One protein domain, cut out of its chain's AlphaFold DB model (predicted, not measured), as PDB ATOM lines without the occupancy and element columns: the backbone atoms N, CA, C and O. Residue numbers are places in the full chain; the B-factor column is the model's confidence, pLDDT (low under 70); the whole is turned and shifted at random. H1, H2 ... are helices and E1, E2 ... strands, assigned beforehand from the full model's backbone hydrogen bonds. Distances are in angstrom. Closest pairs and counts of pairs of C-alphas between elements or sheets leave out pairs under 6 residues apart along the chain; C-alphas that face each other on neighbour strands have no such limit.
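AT A GLANCE: This is residues 110 to 243 of the 379 residues of the protein "pPIWI_RE_REase domain-containing protein" of Thermoactinomyces sp. DSM 45892 (UniProt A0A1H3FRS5). Four helices, H1 to H4, lie roughly side by side as a loose bundle along the longest axis, each running the opposite way to the one before, and a small sheet of three short strands, E1, E5 and E2, sits at one end of the bundle with H6 next to it. Beyond that sheet a loop-rich end holds the two-strand sheet of E3 and E4, the short helix H5 and a long link that reaches the far end at Phe 203. The printed part has 134 residues with six named helices and five named strands, in the order H1 H2 E1 H3 H4 E2 E3 H5 E4 E5 H6; both sheets are antiparallel, and the class is mixed, helices and strands. It is compact, with a radius of gyration of the C-alphas of 15.8 A, yet elongated, spanning 52 by 32 by 28 A.

IN THESE COORDINATES: H1, residues 110 to 127, begins at C-alpha 110 (368.415, 353.487, 349.266), is 25.0 A long and has a kink of 41 degrees near residue 117. H2, residues 132 to 148, is 21.8 A long. E1, residues 152 to 154, runs directly into H3, residues 155 to 166, 15.9 A long. H4, residues 170 to 178, is 12.3 A long. E2 is residues 180 to 182, E3 187 to 190, H5 211 to 214, E4 225 to 228 and E5 234 to 237. H6, residues 239 to 243, ends at C-alpha 243 (366.813, 344.858, 346.903).

HOW THE PARTS SIT: H1 and H2 form a helical hairpin and only just touch, with 3 pairs of C-alphas within 8 A; the closest are Leu 124 and Arg 135, 6.0 A. H1 touches H4 with residues 119 to 123 alone, closest C-alphas Ile 120 and Phe 175 at 6.4 A, a shallow tilt of 13 degrees, opposite ways. H3 and H4, a helical hairpin, touch at Phe 166 and Met 173, their closest C-alphas, 6.1 A. H3 stands up from the sheet E1 E5 E2, over E1 and E5, at a height of 11.1 A; H2 and H6 only graze it. E1, H3 H4 and E2 form a split strand-helix-strand unit, two strands running the same way with E5 between them; its crossover is right-handed. N 153 and O 235 are 3.0 A apart between E1 and E5, and N 181 and O 236 2.8 A between E2 and E5. Between E3 and E4, N 188 and O 227 are 2.9 A apart. H6 touches H1, closest C-alphas Tyr 113 and Gly 240 at 4.6 A. H5 touches no helix. Every O i to N i+4 pair is within hydrogen-bond range in H3, H4 and H6, 10 of 14 in H1 and 11 of 13 in H2; H5 is too short for one.

THE WHOLE: The C-alphas farthest apart, Asp 131 and Phe 203, are 52.6 A apart. The printed part has no cut. The link E3 to H5, 20 residues, is long. Mean pLDDT of the printed part is 86.0; residues 110 to 115, 201 to 204, 210 to 211 and 218 to 224 are under 70.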
ATOM      1  N   GLU A 110     368.110 354.354 348.113       50.12
ATOM      2  CA  GLU A 110     368.415 353.487 349.266       50.12
ATOM      3  C   GLU A 110     367.605 353.901 350.510       50.12
ATOM      4  O   GLU A 110     366.966 353.067 351.156       50.12
ATOM      5  N   ASP A 111     367.550 355.209 350.782       51.03
ATOM      6  CA  ASP A 111     366.764 355.791 351.875       51.03
ATOM      7  C   ASP A 111     365.258 355.779 351.582       51.03
ATOM      8  O   ASP A 111     364.451 355.715 352.508       51.03
ATOM      9  N   VAL A 112     364.851 355.857 350.311       49.16
ATOM     10  CA  VAL A 112     363.432 355.843 349.908       49.16
ATOM     11  C   VAL A 112     362.848 354.440 350.053       49.16
ATOM     12  O   VAL A 112     361.749 354.288 350.574       49.16
ATOM     13  N   TYR A 113     363.598 353.408 349.678       54.72
ATOM     14  CA  TYR A 113     363.136 352.026 349.721       54.72
ATOM     15  C   TYR A 113     363.273 351.383 351.104       54.72
ATOM     16  O   TYR A 113     362.401 350.614 351.504       54.72
ATOM     17  N   GLN A 114     364.305 351.725 351.888       61.56
ATOM     18  CA  GLN A 114     364.363 351.292 353.292       61.56
ATOM     19  C   GLN A 114     363.208 351.881 354.115       61.56
ATOM     20  O   GLN A 114     362.696 351.201 355.005       61.56
ATOM     21  N   LYS A 115     362.740 353.099 353.793       67.75
ATOM     22  CA  LYS A 115     361.566 353.704 354.445       67.75
ATOM     23  C   LYS A 115     360.297 352.869 354.295       67.75
ATOM     24  O   LYS A 115     359.463 352.948 355.185       67.75
ATOM     25  N   GLU A 116     360.143 352.069 353.241       71.62
ATOM     26  CA  GLU A 116     358.935 351.253 353.053       71.62
ATOM     27  C   GLU A 116     358.910 350.005 353.961       71.62
ATOM     28  O   GLU A 116     357.838 349.557 354.362       71.62
ATOM     29  N   TRP A 117     360.072 349.475 354.371       83.00
ATOM     30  CA  TRP A 117     360.165 348.358 355.331       83.00
ATOM     31  C   TRP A 117     359.974 348.802 356.789       83.00
ATOM     32  O   TRP A 117     359.471 348.052 357.631       83.00
ATOM     33  N   VAL A 118     360.351 350.046 357.097       83.69
ATOM     34  CA  VAL A 118     360.297 350.622 358.449       83.69
ATOM     35  C   VAL A 118     358.900 350.545 359.094       83.69
ATOM     36  O   VAL A 118     358.844 350.176 360.266       83.69
ATOM     37  N   PRO A 119     357.775 350.826 358.404       88.06
ATOM     38  CA  PRO A 119     356.430 350.651 358.951       88.06
ATOM     39  C   PRO A 119     356.142 349.236 359.457       88.06
ATOM     40  O   PRO A 119     355.626 349.091 360.564       88.06
ATOM     41  N   ILE A 120     356.530 348.200 358.703       91.00
ATOM     42  CA  ILE A 120     356.328 346.795 359.097       91.00
ATOM     43  C   ILE A 120     357.114 346.497 360.376       91.00
ATOM     44  O   ILE A 120     356.558 345.981 361.348       91.00
ATOM     45  N   LEU A 121     358.394 346.877 360.408       89.12
ATOM     46  CA  LEU A 121     359.245 346.703 361.585       89.12
ATOM     47  C   LEU A 121     358.743 347.488 362.799       89.12
ATOM     48  O   LEU A 121     358.769 346.968 363.912       89.12
ATOM     49  N   ASN A 122     358.311 348.735 362.613       90.81
ATOM     50  CA  ASN A 122     357.805 349.574 363.696       90.81
ATOM     51  C   ASN A 122     356.520 349.002 364.278       90.81
ATOM     52  O   ASN A 122     356.418 348.890 365.500       90.81
ATOM     53  N   TYR A 123     355.595 348.577 363.416       94.75
ATOM     54  CA  TYR A 123     354.370 347.926 363.847       94.75
ATOM     55  C   TYR A 123     354.687 346.695 364.697       94.75
ATOM     56  O   TYR A 123     354.301 346.632 365.863       94.75
ATOM     57  N   LEU A 124     355.492 345.773 364.162       94.25
ATOM     58  CA  LEU A 124     355.833 344.531 364.850       94.25
ATOM     59  C   LEU A 124     356.664 344.756 366.117       94.25
ATOM     60  O   LEU A 124     356.526 343.994 367.061       94.25
ATOM     61  N   ARG A 125     357.531 345.771 366.192       91.06
ATOM     62  CA  ARG A 125     358.376 345.994 367.381       91.06
ATOM     63  C   ARG A 125     357.684 346.796 368.480       91.06
ATOM     64  O   ARG A 125     357.983 346.557 369.648       91.06
ATOM     65  N   ARG A 126     356.842 347.769 368.122       90.00
ATOM     66  CA  ARG A 126     356.388 348.827 369.045       90.00
ATOM     67  C   ARG A 126     354.879 348.915 369.215       90.00
ATOM     68  O   ARG A 126     354.433 349.344 370.272       90.00
ATOM     69  N   GLU A 127     354.114 348.579 368.185       92.50
ATOM     70  CA  GLU A 127     352.672 348.841 368.171       92.50
ATOM     71  C   GLU A 127     351.867 347.576 368.466       92.50
ATOM     72  O   GLU A 127     350.901 347.619 369.227       92.50
ATOM     73  N   ASP A 128     352.295 346.446 367.907       92.44
ATOM     74  CA  ASP A 128     351.677 345.147 368.113       92.44
ATOM     75  C   ASP A 128     351.940 344.637 369.540       92.44
ATOM     76  O   ASP A 128     353.086 344.407 369.935       92.44
ATOM     77  N   GLN A 129     350.861 344.486 370.313       92.88
ATOM     78  CA  GLN A 129     350.887 344.121 371.735       92.88
ATOM     79  C   GLN A 129     350.981 342.609 371.979       92.88
ATOM     80  O   GLN A 129     351.055 342.177 373.129       92.88
ATOM     81  N   ARG A 130     350.951 341.799 370.916       93.94
ATOM     82  CA  ARG A 130     351.097 340.345 371.015       93.94
ATOM     83  C   ARG A 130     352.472 339.952 371.541       93.94
ATOM     84  O   ARG A 130     353.419 340.748 371.570       93.94
ATOM     85  N   ASP A 131     352.608 338.696 371.950       94.88
ATOM     86  CA  ASP A 131     353.887 338.222 372.455       94.88
ATOM     87  C   ASP A 131     354.981 338.271 371.372       94.88
ATOM     88  O   ASP A 131     354.730 338.335 370.164       94.88
ATOM     89  N   LEU A 132     356.240 338.326 371.812       92.88
ATOM     90  CA  LEU A 132     357.372 338.459 370.897       92.88
ATOM     91  C   LEU A 132     357.480 337.268 369.934       92.88
ATOM     92  O   LEU A 132     357.901 337.459 368.797       92.88
ATOM     93  N   GLN A 133     357.105 336.061 370.359       94.19
ATOM     94  CA  GLN A 133     357.221 334.863 369.534       94.19
ATOM     95  C   GLN A 133     356.192 334.872 368.402       94.19
ATOM     96  O   GLN A 133     356.539 334.558 367.263       94.19
ATOM     97  N   GLU A 134     354.952 335.276 368.673       94.88
ATOM     98  CA  GLU A 134     353.926 335.483 367.649       94.88
ATOM     99  C   GLU A 134     354.363 336.529 366.621       94.88
ATOM    100  O   GLU A 134     354.304 336.282 365.413       94.88
ATOM    101  N   ARG A 135     354.880 337.669 367.089       95.62
ATOM    102  CA  ARG A 135     355.371 338.741 366.210       95.62
ATOM    103  C   ARG A 135     356.581 338.293 365.391       95.62
ATOM    104  O   ARG A 135     356.655 338.607 364.205       95.62
ATOM    105  N   GLN A 136     357.492 337.519 365.982       95.19
ATOM    106  CA  GLN A 136     358.636 336.916 365.290       95.19
ATOM    107  C   GLN A 136     358.189 335.928 364.203       95.19
ATOM    108  O   GLN A 136     358.726 335.938 363.098       95.19
ATOM    109  N   ASN A 137     357.177 335.105 364.489       94.81
ATOM    110  CA  ASN A 137     356.632 334.162 363.515       94.81
ATOM    111  C   ASN A 137     356.024 334.894 362.312       94.81
ATOM    112  O   ASN A 137     356.271 334.506 361.168       94.81
ATOM    113  N   ASP A 138     355.250 335.953 362.554       95.75
ATOM    114  CA  ASP A 138     354.673 336.774 361.485       95.75
ATOM    115  C   ASP A 138     355.767 337.475 360.676       95.75
ATOM    116  O   ASP A 138     355.755 337.436 359.445       95.75
ATOM    117  N   TYR A 139     356.764 338.032 361.359       95.25
ATOM    118  CA  TYR A 139     357.931 338.644 360.745       95.25
ATOM    119  C   TYR A 139     358.664 337.683 359.785       95.25
ATOM    120  O   TYR A 139     358.894 338.017 358.618       95.25
ATOM    121  N   ASP A 140     358.967 336.458 360.228       93.94
ATOM    122  CA  ASP A 140     359.652 335.462 359.398       93.94
ATOM    123  C   ASP A 140     358.771 334.980 358.235       93.94
ATOM    124  O   ASP A 140     359.263 334.763 357.120       93.94
ATOM    125  N   ARG A 141     357.453 334.851 358.443       95.25
ATOM    126  CA  ARG A 141     356.504 334.532 357.361       95.25
ATOM    127  C   ARG A 141     356.505 335.610 356.281       95.25
ATOM    128  O   ARG A 141     356.502 335.261 355.102       95.25
ATOM    129  N   ILE A 142     356.563 336.885 356.660       94.81
ATOM    130  CA  ILE A 142     356.625 338.004 355.714       94.81
ATOM    131  C   ILE A 142     357.971 338.008 354.986       94.81
ATOM    132  O   ILE A 142     358.011 337.823 353.768       94.81
ATOM    133  N   ARG A 143     359.082 338.166 355.718       92.75
ATOM    134  CA  ARG A 143     360.412 338.373 355.120       92.75
ATOM    135  C   ARG A 143     360.875 337.154 354.327       92.75
ATOM    136  O   ARG A 143     361.360 337.279 353.203       92.75
ATOM    137  N   ILE A 144     360.693 335.955 354.875       92.75
ATOM    138  CA  ILE A 144     361.203 334.719 354.274       92.75
ATOM    139  C   ILE A 144     360.127 334.022 353.448       92.75
ATOM    140  O   ILE A 144     360.389 333.620 352.315       92.75
ATOM    141  N   GLY A 145     358.934 333.836 354.013       93.06
ATOM    142  CA  GLY A 145     357.857 333.061 353.389       93.06
ATOM    143  C   GLY A 145     357.247 333.727 352.155       93.06
ATOM    144  O   GLY A 145     357.016 333.050 351.148       93.06
ATOM    145  N   LEU A 146     357.021 335.040 352.224       94.00
ATOM    146  CA  LEU A 146     356.457 335.832 351.134       94.00
ATOM    147  C   LEU A 146     357.550 336.526 350.321       94.00
ATOM    148  O   LEU A 146     357.776 336.146 349.177       94.00
ATOM    149  N   MET A 147     358.286 337.475 350.901       93.69
ATOM    150  CA  MET A 147     359.166 338.362 350.124       93.69
ATOM    151  C   MET A 147     360.361 337.627 349.507       93.69
ATOM    152  O   MET A 147     360.677 337.812 348.332       93.69
ATOM    153  N   THR A 148     361.025 336.756 350.273       91.62
ATOM    154  CA  THR A 148     362.222 336.057 349.779       91.62
ATOM    155  C   THR A 148     361.885 334.872 348.877       91.62
ATOM    156  O   THR A 148     362.507 334.691 347.832       91.62
ATOM    157  N   LYS A 149     360.910 334.041 349.264       91.62
ATOM    158  CA  LYS A 149     360.549 332.824 348.514       91.62
ATOM    159  C   LYS A 149     359.562 333.072 347.376       91.62
ATOM    160  O   LYS A 149     359.503 332.266 346.451       91.62
ATOM    161  N   GLN A 150     358.759 334.129 347.465       93.19
ATOM    162  CA  GLN A 150     357.682 334.437 346.523       93.19
ATOM    163  C   GLN A 150     357.679 335.930 346.132       93.19
ATOM    164  O   GLN A 150     356.658 336.608 346.280       93.19
ATOM    165  N   PRO A 151     358.798 336.466 345.601       93.88
ATOM    166  CA  PRO A 151     358.831 337.842 345.109       93.88
ATOM    167  C   PRO A 151     357.963 338.056 343.859       93.88
ATOM    168  O   PRO A 151     357.644 339.187 343.511       93.88
ATOM    169  N   PHE A 152     357.589 336.974 343.177       95.69
ATOM    170  CA  PHE A 152     356.638 336.953 342.075       95.69
ATOM    171  C   PHE A 152     355.628 335.837 342.335       95.69
ATOM    172  O   PHE A 152     356.014 334.677 342.517       95.69
ATOM    173  N   ILE A 153     354.345 336.178 342.420       96.31
ATOM    174  CA  ILE A 153     353.308 335.280 342.937       96.31
ATOM    175  C   ILE A 153     351.969 335.552 342.256       96.31
ATOM    176  O   ILE A 153     351.618 336.693 341.995       96.31
ATOM    177  N   GLN A 154     351.200 334.504 341.959       97.25
ATOM    178  CA  GLN A 154     349.849 334.657 341.412       97.25
ATOM    179  C   GLN A 154     348.948 335.394 342.415       97.25
ATOM    180  O   GLN A 154     348.943 335.034 343.594       97.25
ATOM    181  N   SER A 155     348.151 336.364 341.962       97.12
ATOM    182  CA  SER A 155     347.336 337.231 342.831       97.12
ATOM    183  C   SER A 155     346.387 336.445 343.741       97.12
ATOM    184  O   SER A 155     346.283 336.730 344.931       97.12
ATOM    185  N   THR A 156     345.765 335.378 343.232       97.00
ATOM    186  CA  THR A 156     344.888 334.496 344.027       97.00
ATOM    187  C   THR A 156     345.646 333.756 345.130       97.00
ATOM    188  O   THR A 156     345.156 333.630 346.255       97.00
ATOM    189  N   LYS A 157     346.864 333.284 344.836       97.06
ATOM    190  CA  LYS A 157     347.734 332.627 345.817       97.06
ATOM    191  C   LYS A 157     348.228 333.630 346.856       97.06
ATOM    192  O   LYS A 157     348.215 333.307 348.038       97.06
ATOM    193  N   PHE A 158     348.619 334.827 346.425       97.44
ATOM    194  CA  PHE A 158     349.010 335.920 347.310       97.44
ATOM    195  C   PHE A 158     347.895 336.248 348.301       97.44
ATOM    196  O   PHE A 158     348.111 336.131 349.503       97.44
ATOM    197  N   LEU A 159     346.684 336.534 347.812       96.38
ATOM    198  CA  LEU A 159     345.542 336.861 348.663       96.38
ATOM    199  C   LEU A 159     345.219 335.734 349.651       96.38
ATOM    200  O   LEU A 159     344.958 335.993 350.826       96.38
ATOM    201  N   LYS A 160     345.280 334.474 349.198       96.56
ATOM    202  CA  LYS A 160     345.085 333.307 350.065       96.56
ATOM    203  C   LYS A 160     346.136 333.238 351.170       96.56
ATOM    204  O   LYS A 160     345.768 333.006 352.316       96.56
ATOM    205  N   GLU A 161     347.417 333.413 350.849       95.00
ATOM    206  CA  GLU A 161     348.493 333.400 351.848       95.00
ATOM    207  C   GLU A 161     348.378 334.578 352.820       95.00
ATOM    208  O   GLU A 161     348.528 334.378 354.026       95.00
ATOM    209  N   VAL A 162     348.071 335.783 352.328       96.00
ATOM    210  CA  VAL A 162     347.924 336.972 353.176       96.00
ATOM    211  C   VAL A 162     346.734 336.809 354.124       96.00
ATOM    212  O   VAL A 162     346.892 336.901 355.339       96.00
ATOM    213  N   THR A 163     345.564 336.452 353.597       95.81
ATOM    214  CA  THR A 163     344.345 336.266 354.401       95.81
ATOM    215  C   THR A 163     344.505 335.119 355.395       95.81
ATOM    216  O   THR A 163     344.196 335.266 356.572       95.81
ATOM    217  N   LYS A 164     345.033 333.968 354.959       95.44
ATOM    218  CA  LYS A 164     345.185 332.795 355.831       95.44
ATOM    219  C   LYS A 164     346.108 333.069 357.016       95.44
ATOM    220  O   LYS A 164     345.835 332.587 358.109       95.44
ATOM    221  N   ASN A 165     347.221 333.761 356.783       94.56
ATOM    222  CA  ASN A 165     348.267 333.895 357.792       94.56
ATOM    223  C   ASN A 165     348.179 335.195 358.596       94.56
ATOM    224  O   ASN A 165     348.794 335.241 359.654       94.56
ATOM    225  N   PHE A 166     347.460 336.219 358.118       95.69
ATOM    226  CA  PHE A 166     347.460 337.556 358.725       95.69
ATOM    227  C   PHE A 166     346.065 338.176 358.911       95.69
ATOM    228  O   PHE A 166     345.986 339.347 359.270       95.69
ATOM    229  N   ALA A 167     344.967 337.421 358.741       93.25
ATOM    230  CA  ALA A 167     343.598 337.923 358.963       93.25
ATOM    231  C   ALA A 167     343.371 338.540 360.355       93.25
ATOM    232  O   ALA A 167     342.531 339.422 360.512       93.25
ATOM    233  N   HIS A 168     344.125 338.102 361.367       90.62
ATOM    234  CA  HIS A 168     344.081 338.666 362.719       90.62
ATOM    235  C   HIS A 168     344.705 340.066 362.826       90.62
ATOM    236  O   HIS A 168     344.553 340.714 363.856       90.62
ATOM    237  N   SER A 169     345.416 340.535 361.796       93.56
ATOM    238  CA  SER A 169     346.139 341.808 361.794       93.56
ATOM    239  C   SER A 169     345.912 342.580 360.483       93.56
ATOM    240  O   SER A 169     346.795 342.622 359.620       93.56
ATOM    241  N   PRO A 170     344.748 343.247 360.320       94.00
ATOM    242  CA  PRO A 170     344.409 343.980 359.093       94.00
ATOM    243  C   PRO A 170     345.438 345.048 358.708       94.00
ATOM    244  O   PRO A 170     345.727 345.258 357.533       94.00
ATOM    245  N   ARG A 171     346.048 345.705 359.701       94.19
ATOM    246  CA  ARG A 171     347.083 346.712 359.458       94.19
ATOM    247  C   ARG A 171     348.361 346.102 358.884       94.19
ATOM    248  O   ARG A 171     348.959 346.678 357.981       94.19
ATOM    249  N   LEU A 172     348.756 344.924 359.370       93.75
ATOM    250  CA  LEU A 172     349.897 344.197 358.820       93.75
ATOM    251  C   LEU A 172     349.599 343.676 357.410       93.75
ATOM    252  O   LEU A 172     350.477 343.755 356.557       93.75
ATOM    253  N   MET A 173     348.368 343.218 357.143       95.19
ATOM    254  CA  MET A 173     347.931 342.861 355.785       95.19
ATOM    255  C   MET A 173     348.090 344.035 354.820       95.19
ATOM    256  O   MET A 173     348.720 343.860 353.784       95.19
ATOM    257  N   SER A 174     347.614 345.229 355.191       94.81
ATOM    258  CA  SER A 174     347.766 346.439 354.369       94.81
ATOM    259  C   SER A 174     349.233 346.729 354.049       94.81
ATOM    260  O   SER A 174     349.562 346.968 352.892       94.81
ATOM    261  N   PHE A 175     350.140 346.632 355.027       94.12
ATOM    262  CA  PHE A 175     351.567 346.830 354.751       94.12
ATOM    263  C   PHE A 175     352.162 345.764 353.820       94.12
ATOM    264  O   PHE A 175     353.043 346.069 353.018       94.12
ATOM    265  N   ILE A 176     351.714 344.509 353.928       94.62
ATOM    266  CA  ILE A 176     352.148 343.429 353.032       94.62
ATOM    267  C   ILE A 176     351.622 343.677 351.617       94.62
ATOM    268  O   ILE A 176     352.369 343.504 350.659       94.62
ATOM    269  N   GLU A 177     350.361 344.081 351.473       94.56
ATOM    270  CA  GLU A 177     349.757 344.433 350.185       94.56
ATOM    271  C   GLU A 177     350.505 345.590 349.523       94.56
ATOM    272  O   GLU A 177     350.889 345.469 348.361       94.56
ATOM    273  N   ASP A 178     350.828 346.638 350.284       92.81
ATOM    274  CA  ASP A 178     351.588 347.795 349.807       92.81
ATOM    275  C   ASP A 178     353.018 347.448 349.369       92.81
ATOM    276  O   ASP A 178     353.611 348.176 348.568       92.81
ATOM    277  N   ALA A 179     353.597 346.350 349.862       92.88
ATOM    278  CA  ALA A 179     354.922 345.899 349.438       92.88
ATOM    279  C   ALA A 179     354.920 345.276 348.030       92.88
ATOM    280  O   ALA A 179     355.980 345.135 347.411       92.88
ATOM    281  N   TYR A 180     353.747 344.920 347.505       95.44
ATOM    282  CA  TYR A 180     353.568 344.321 346.189       95.44
ATOM    283  C   TYR A 180     352.819 345.272 345.245       95.44
ATOM    284  O   TYR A 180     352.102 346.179 345.650       95.44
ATOM    285  N   THR A 181     352.989 345.062 343.946       95.38
ATOM    286  CA  THR A 181     352.224 345.734 342.891       95.38
ATOM    287  C   THR A 181     351.756 344.708 341.871       95.38
ATOM    288  O   THR A 181     352.309 343.610 341.788       95.38
ATOM    289  N   ASP A 182     350.738 345.045 341.087       96.44
ATOM    290  CA  ASP A 182     350.330 344.215 339.957       96.44
ATOM    291  C   ASP A 182     351.424 344.168 338.890       96.44
ATOM    292  O   ASP A 182     352.057 345.177 338.564       96.44
ATOM    293  N   TYR A 183     351.662 342.972 338.359       94.88
ATOM    294  CA  TYR A 183     352.547 342.765 337.227       94.88
ATOM    295  C   TYR A 183     351.766 342.942 335.926       94.88
ATOM    296  O   TYR A 183     350.822 342.203 335.662       94.88
ATOM    297  N   LEU A 184     352.185 343.906 335.106       92.06
ATOM    298  CA  LEU A 184     351.453 344.321 333.903       92.06
ATOM    299  C   LEU A 184     351.992 343.711 332.597       92.06
ATOM    300  O   LEU A 184     351.487 344.023 331.523       92.06
ATOM    301  N   GLY A 185     353.047 342.895 332.656       89.06
ATOM    302  CA  GLY A 185     353.607 342.255 331.465       89.06
ATOM    303  C   GLY A 185     352.780 341.053 331.008       89.06
ATOM    304  O   GLY A 185     352.131 340.409 331.826       89.06
ATOM    305  N   ASP A 186     352.876 340.706 329.721       91.56
ATOM    306  CA  ASP A 186     352.299 339.481 329.129       91.56
ATOM    307  C   ASP A 186     353.169 338.236 329.374       91.56
ATOM    308  O   ASP A 186     352.724 337.089 329.256       91.56
ATOM    309  N   THR A 187     354.454 338.444 329.663       91.25
ATOM    310  CA  THR A 187     355.416 337.379 329.943       91.25
ATOM    311  C   THR A 187     356.454 337.868 330.934       91.25
ATOM    312  O   THR A 187     357.089 338.895 330.707       91.25
ATOM    313  N   ALA A 188     356.674 337.091 331.991       92.62
ATOM    314  CA  ALA A 188     357.740 337.325 332.951       92.62
ATOM    315  C   ALA A 188     358.865 336.307 332.739       92.62
ATOM    316  O   ALA A 188     358.640 335.098 332.803       92.62
ATOM    317  N   ILE A 189     360.093 336.785 332.529       91.25
ATOM    318  CA  ILE A 189     361.292 335.942 332.586       91.25
ATOM    319  C   ILE A 189     361.846 336.042 333.998       91.25
ATOM    320  O   ILE A 189     362.345 337.089 334.398       91.25
ATOM    321  N   LEU A 190     361.734 334.975 334.780       90.94
ATOM    322  CA  LEU A 190     362.169 334.987 336.169       90.94
ATOM    323  C   LEU A 190     363.634 334.596 336.279       90.94
ATOM    324  O   LEU A 190     364.077 333.597 335.702       90.94
ATOM    325  N   CYS A 191     364.359 335.341 337.113       87.69
ATOM    326  CA  CYS A 191     365.712 334.982 337.479       87.69
ATOM    327  C   CYS A 191     365.682 333.582 338.097       87.69
ATOM    328  O   CYS A 191     364.931 333.345 339.049       87.69
ATOM    329  N   PRO A 192     366.514 332.645 337.627       83.62
ATOM    330  CA  PRO A 192     366.465 331.284 338.122       83.62
ATOM    331  C   PRO A 192     366.794 331.226 339.606       83.62
ATOM    332  O   PRO A 192     366.283 330.338 340.291       83.62
ATOM    333  N   ARG A 193     367.559 332.213 340.091       84.81
ATOM    334  CA  ARG A 193     368.108 332.234 341.432       84.81
ATOM    335  C   ARG A 193     367.192 332.849 342.478       84.81
ATOM    336  O   ARG A 193     366.838 332.188 343.443       84.81
ATOM    337  N   CYS A 194     366.797 334.103 342.282       86.50
ATOM    338  CA  CYS A 194     365.932 334.814 343.223       86.50
ATOM    339  C   CYS A 194     364.445 334.753 342.856       86.50
ATOM    340  O   CYS A 194     363.627 335.250 343.616       86.50
ATOM    341  N   LYS A 195     364.086 334.205 341.685       89.56
ATOM    342  CA  LYS A 195     362.711 334.160 341.146       89.56
ATOM    343  C   LYS A 195     362.046 335.525 340.928       89.56
ATOM    344  O   LYS A 195     360.875 335.577 340.572       89.56
ATOM    345  N   TYR A 196     362.792 336.617 341.085       91.81
ATOM    346  CA  TYR A 196     362.341 337.958 340.736       91.81
ATOM    347  C   TYR A 196     362.344 338.133 339.203       91.81
ATOM    348  O   TYR A 196     363.253 337.601 338.549       91.81
ATOM    349  N   PRO A 197     361.367 338.845 338.610       91.56
ATOM    350  CA  PRO A 197     361.348 339.130 337.178       91.56
ATOM    351  C   PRO A 197     362.606 339.879 336.731       91.56
ATOM    352  O   PRO A 197     363.012 340.870 337.332       91.56
ATOM    353  N   MET A 198     363.252 339.376 335.687       88.25
ATOM    354  CA  MET A 198     364.439 339.986 335.098       88.25
ATOM    355  C   MET A 198     364.041 341.229 334.308       88.25
ATOM    356  O   MET A 198     363.008 341.249 333.638       88.25
ATOM    357  N   GLU A 199     364.882 342.255 334.365       84.69
ATOM    358  CA  GLU A 199     364.721 343.441 333.537       84.69
ATOM    359  C   GLU A 199     365.245 343.139 332.132       84.69
ATOM    360  O   GLU A 199     366.299 342.515 331.949       84.69
ATOM    361  N   LYS A 200     364.467 343.560 331.133       78.81
ATOM    362  CA  LYS A 200     364.869 343.503 329.734       78.81
ATOM    363  C   LYS A 200     365.862 344.632 329.481       78.81
ATOM    364  O   LYS A 200     365.515 345.808 329.563       78.81
ATOM    365  N   LEU A 201     367.091 344.250 329.186       69.88
ATOM    366  CA  LEU A 201     368.149 345.135 328.739       69.88
ATOM    367  C   LEU A 201     368.020 345.394 327.224       69.88
ATOM    368  O   LEU A 201     367.300 344.677 326.515       69.88
ATOM    369  N   PRO A 202     368.737 346.404 326.703       61.88
ATOM    370  CA  PRO A 202     368.958 346.566 325.270       61.88
ATOM    371  C   PRO A 202     369.389 345.252 324.596       61.88
ATOM    372  O   PRO A 202     370.015 344.386 325.212       61.88
ATOM    373  N   PHE A 203     369.063 345.108 323.309       62.12
ATOM    374  CA  PHE A 203     369.420 343.936 322.493       62.12
ATOM    375  C   PHE A 203     368.841 342.600 322.986       62.12
ATOM    376  O   PHE A 203     369.486 341.561 322.851       62.12
ATOM    377  N   GLU A 204     367.628 342.614 323.550       69.94
ATOM    378  CA  GLU A 204     366.910 341.403 323.988       69.94
ATOM    379  C   GLU A 204     367.652 340.581 325.059       69.94
ATOM    380  O   GLU A 204     367.367 339.399 325.264       69.94
ATOM    381  N   ARG A 205     368.603 341.198 325.772       71.31
ATOM    382  CA  ARG A 205     369.237 340.571 326.934       71.31
ATOM    383  C   ARG A 205     368.330 340.720 328.150       71.31
ATOM    384  O   ARG A 205     367.585 341.685 328.276       71.31
ATOM    385  N   TYR A 206     368.413 339.769 329.069       77.56
ATOM    386  CA  TYR A 206     367.690 339.822 330.335       77.56
ATOM    387  C   TYR A 206     368.692 339.723 331.467       77.56
ATOM    388  O   TYR A 206     369.555 338.843 331.456       77.56
ATOM    389  N   GLN A 207     368.540 340.575 332.476       76.19
ATOM    390  CA  GLN A 207     369.395 340.542 333.653       76.19
ATOM    391  C   GLN A 207     368.574 340.674 334.934       76.19
ATOM    392  O   GLN A 207     367.520 341.303 334.990       76.19
ATOM    393  N   CYS A 208     369.043 340.006 335.983       81.69
ATOM    394  CA  CYS A 208     368.452 340.139 337.305       81.69
ATOM    395  C   CYS A 208     368.699 341.555 337.838       81.69
ATOM    396  O   CYS A 208     369.826 342.034 337.789       81.69
ATOM    397  N   VAL A 209     367.688 342.180 338.434       71.12
ATOM    398  CA  VAL A 209     367.821 343.510 339.051       71.12
ATOM    399  C   VAL A 209     368.923 343.550 340.115       71.12
ATOM    400  O   VAL A 209     369.656 344.519 340.222       71.12
ATOM    401  N   GLY A 210     369.087 342.462 340.870       68.94
ATOM    402  CA  GLY A 210     370.152 342.296 341.856       68.94
ATOM    403  C   GLY A 210     371.340 341.490 341.347       68.94
ATOM    404  O   GLY A 210     371.912 340.739 342.137       68.94
ATOM    405  N   HIS A 211     371.638 341.517 340.042       68.19
ATOM    406  CA  HIS A 211     372.564 340.579 339.392       68.19
ATOM    407  C   HIS A 211     373.886 340.423 340.134       68.19
ATOM    408  O   HIS A 211     374.274 339.286 340.397       68.19
ATOM    409  N   PHE A 212     374.494 341.536 340.554       71.12
ATOM    410  CA  PHE A 212     375.759 341.550 341.281       71.12
ATOM    411  C   PHE A 212     375.780 340.584 342.477       71.12
ATOM    412  O   PHE A 212     376.707 339.795 342.621       71.12
ATOM    413  N   MET A 213     374.735 340.600 343.308       74.81
ATOM    414  CA  MET A 213     374.601 339.693 344.453       74.81
ATOM    415  C   MET A 213     374.048 338.331 344.028       74.81
ATOM    416  O   MET A 213     374.549 337.274 344.418       74.81
ATOM    417  N   CYS A 214     373.008 338.359 343.199       79.69
ATOM    418  CA  CYS A 214     372.216 337.196 342.833       79.69
ATOM    419  C   CYS A 214     373.046 336.128 342.104       79.69
ATOM    420  O   CYS A 214     372.872 334.934 342.351       79.69
ATOM    421  N   GLN A 215     374.007 336.537 341.268       76.69
ATOM    422  CA  GLN A 215     374.886 335.637 340.514       76.69
ATOM    423  C   GLN A 215     375.848 334.805 341.378       76.69
ATOM    424  O   GLN A 215     376.515 333.902 340.861       76.69
ATOM    425  N   HIS A 216     375.916 335.056 342.685       74.50
ATOM    426  CA  HIS A 216     376.755 334.300 343.615       74.50
ATOM    427  C   HIS A 216     375.958 333.401 344.568       74.50
ATOM    428  O   HIS A 216     376.555 332.625 345.316       74.50
ATOM    429  N   TYR A 217     374.623 333.428 344.513       73.06
ATOM    430  CA  TYR A 217     373.799 332.491 345.273       73.06
ATOM    431  C   TYR A 217     373.746 331.135 344.563       73.06
ATOM    432  O   TYR A 217     373.297 331.033 343.419       73.06
ATOM    433  N   ASN A 218     374.240 330.097 345.244       56.16
ATOM    434  CA  ASN A 218     374.488 328.766 344.674       56.16
ATOM    435  C   ASN A 218     373.243 327.869 344.574       56.16
ATOM    436  O   ASN A 218     373.300 326.831 343.925       56.16
ATOM    437  N   GLU A 219     372.134 328.204 345.236       55.28
ATOM    438  CA  GLU A 219     371.101 327.196 345.548       55.28
ATOM    439  C   GLU A 219     369.949 327.097 344.543       55.28
ATOM    440  O   GLU A 219     369.031 326.306 344.732       55.28
ATOM    441  N   TYR A 220     369.992 327.873 343.464       52.50
ATOM    442  CA  TYR A 220     368.833 328.062 342.595       52.50
ATOM    443  C   TYR A 220     369.226 328.181 341.112       52.50
ATOM    444  O   TYR A 220     368.668 328.970 340.355       52.50
ATOM    445  N   SER A 221     370.210 327.409 340.655       50.16
ATOM    446  CA  SER A 221     370.513 327.284 339.223       50.16
ATOM    447  C   SER A 221     369.487 326.367 338.543       50.16
ATOM    448  O   SER A 221     369.745 325.197 338.279       50.16
ATOM    449  N   SER A 222     368.286 326.891 338.315       57.25
ATOM    450  CA  SER A 222     367.321 326.334 337.358       57.25
ATOM    451  C   SER A 222     367.528 327.032 336.000       57.25
ATOM    452  O   SER A 222     368.172 328.083 335.972       57.25
ATOM    453  N   PRO A 223     367.038 326.524 334.860       62.75
ATOM    454  CA  PRO A 223     366.861 327.375 333.684       62.75
ATOM    455  C   PRO A 223     365.984 328.596 334.018       62.75
ATOM    456  O   PRO A 223     365.184 328.559 334.961       62.75
ATOM    457  N   ASN A 224     366.143 329.688 333.260       66.00
ATOM    458  CA  ASN A 224     365.248 330.845 333.357       66.00
ATOM    459  C   ASN A 224     363.801 330.354 333.230       66.00
ATOM    460  O   ASN A 224     363.474 329.629 332.289       66.00
ATOM    461  N   LEU A 225     362.945 330.729 334.181       82.06
ATOM    462  CA  LEU A 225     361.541 330.337 334.133       82.06
ATOM    463  C   LEU A 225     360.779 331.408 333.363       82.06
ATOM    464  O   LEU A 225     360.672 332.539 333.829       82.06
ATOM    465  N   ILE A 226     360.260 331.050 332.196       88.06
ATOM    466  CA  ILE A 226     359.354 331.908 331.435       88.06
ATOM    467  C   ILE A 226     357.935 331.619 331.923       88.06
ATOM    468  O   ILE A 226     357.466 330.484 331.840       88.06
ATOM    469  N   VAL A 227     357.263 332.638 332.448       90.06
ATOM    470  CA  VAL A 227     355.880 332.560 332.923       90.06
ATOM    471  C   VAL A 227     355.000 333.388 331.997       90.06
ATOM    472  O   VAL A 227     355.241 334.580 331.820       90.06
ATOM    473  N   ASN A 228     353.981 332.759 331.410       90.81
ATOM    474  CA  ASN A 228     352.941 333.462 330.663       90.81
ATOM    475  C   ASN A 228     351.934 334.063 331.652       90.81
ATOM    476  O   ASN A 228     351.352 333.340 332.462       90.81
ATOM    477  N   THR A 229     351.745 335.375 331.578       91.94
ATOM    478  CA  THR A 229     350.945 336.158 332.527       91.94
ATOM    479  C   THR A 229     349.697 336.769 331.882       91.94
ATOM    480  O   THR A 229     348.904 337.390 332.575       91.94
ATOM    481  N   ARG A 230     349.450 336.543 330.582       88.88
ATOM    482  CA  ARG A 230     348.361 337.191 329.824       88.88
ATOM    483  C   ARG A 230     346.953 336.948 330.390       88.88
ATOM    484  O   ARG A 230     346.111 337.833 330.323       88.88
ATOM    485  N   ASN A 231     346.690 335.753 330.923       89.69
ATOM    486  CA  ASN A 231     345.354 335.350 331.400       89.69
ATOM    487  C   ASN A 231     345.287 335.141 332.918       89.69
ATOM    488  O   ASN A 231     344.294 334.625 333.429       89.69
ATOM    489  N   THR A 232     346.356 335.476 333.631       92.88
ATOM    490  CA  THR A 232     346.480 335.198 335.057       92.88
ATOM    491  C   THR A 232     347.119 336.399 335.717       92.88
ATOM    492  O   THR A 232     348.231 336.773 335.364       92.88
ATOM    493  N   GLU A 233     346.447 336.973 336.706       95.88
ATOM    494  CA  GLU A 233     346.994 338.096 337.457       95.88
ATOM    495  C   GLU A 233     348.125 337.639 338.385       95.88
ATOM    496  O   GLU A 233     348.012 336.637 339.105       95.88
ATOM    497  N   TYR A 234     349.214 338.405 338.386       97.56
ATOM    498  CA  TYR A 234     350.355 338.210 339.270       97.56
ATOM    499  C   TYR A 234     350.666 339.492 340.032       97.56
ATOM    500  O   TYR A 234     350.582 340.594 339.495       97.56
ATOM    501  N   LYS A 235     351.115 339.319 341.272       97.62
ATOM    502  CA  LYS A 235     351.758 340.346 342.080       97.62
ATOM    503  C   LYS A 235     353.275 340.194 341.982       97.62
ATOM    504  O   LYS A 235     353.814 339.082 342.035       97.62
ATOM    505  N   ILE A 236     353.966 341.321 341.881       96.19
ATOM    506  CA  ILE A 236     355.421 341.435 341.954       96.19
ATOM    507  C   ILE A 236     355.787 342.285 343.171       96.19
ATOM    508  O   ILE A 236     355.176 343.322 343.427       96.19
ATOM    509  N   LEU A 237     356.771 341.834 343.942       93.94
ATOM    510  CA  LEU A 237     357.341 342.601 345.043       93.94
ATOM    511  C   LEU A 237     357.951 343.890 344.481       93.94
ATOM    512  O   LEU A 237     358.650 343.851 343.471       93.94
ATOM    513  N   LYS A 238     357.710 345.040 345.112       90.31
ATOM    514  CA  LYS A 238     358.325 346.297 344.668       90.31
ATOM    515  C   LYS A 238     359.855 346.184 344.705       90.31
ATOM    516  O   LYS A 238     360.432 345.580 345.613       90.31
ATOM    517  N   LYS A 239     360.519 346.808 343.724       83.75
ATOM    518  CA  LYS A 239     361.979 346.740 343.524       83.75
ATOM    519  C   LYS A 239     362.768 347.098 344.788       83.75
ATOM    520  O   LYS A 239     363.744 346.420 345.099       83.75
ATOM    521  N   GLY A 240     362.305 348.095 345.541       79.31
ATOM    522  CA  GLY A 240     362.880 348.472 346.829       79.31
ATOM    523  C   GLY A 240     362.926 347.315 347.825       79.31
ATOM    524  O   GLY A 240     364.004 346.906 348.252       79.31
ATOM    525  N   PHE A 241     361.774 346.719 348.139       85.94
ATOM    526  CA  PHE A 241     361.716 345.550 349.019       85.94
ATOM    527  C   PHE A 241     362.581 344.403 348.494       85.94
ATOM    528  O   PHE A 241     363.341 343.818 349.252       85.94
ATOM    529  N   TYR A 242     362.553 344.118 347.193       87.38
ATOM    530  CA  TYR A 242     363.405 343.073 346.627       87.38
ATOM    531  C   TYR A 242     364.907 343.301 346.898       87.38
ATOM    532  O   TYR A 242     365.616 342.377 347.314       87.38
ATOM    533  N   ILE A 243     365.399 344.526 346.700       79.94
ATOM    534  CA  ILE A 243     366.813 344.858 346.903       79.94
ATOM    535  C   ILE A 243     367.193 344.827 348.391       79.94
ATOM    536  O   ILE A 243     368.273 344.337 348.719       79.94
TER     537      ILE A 243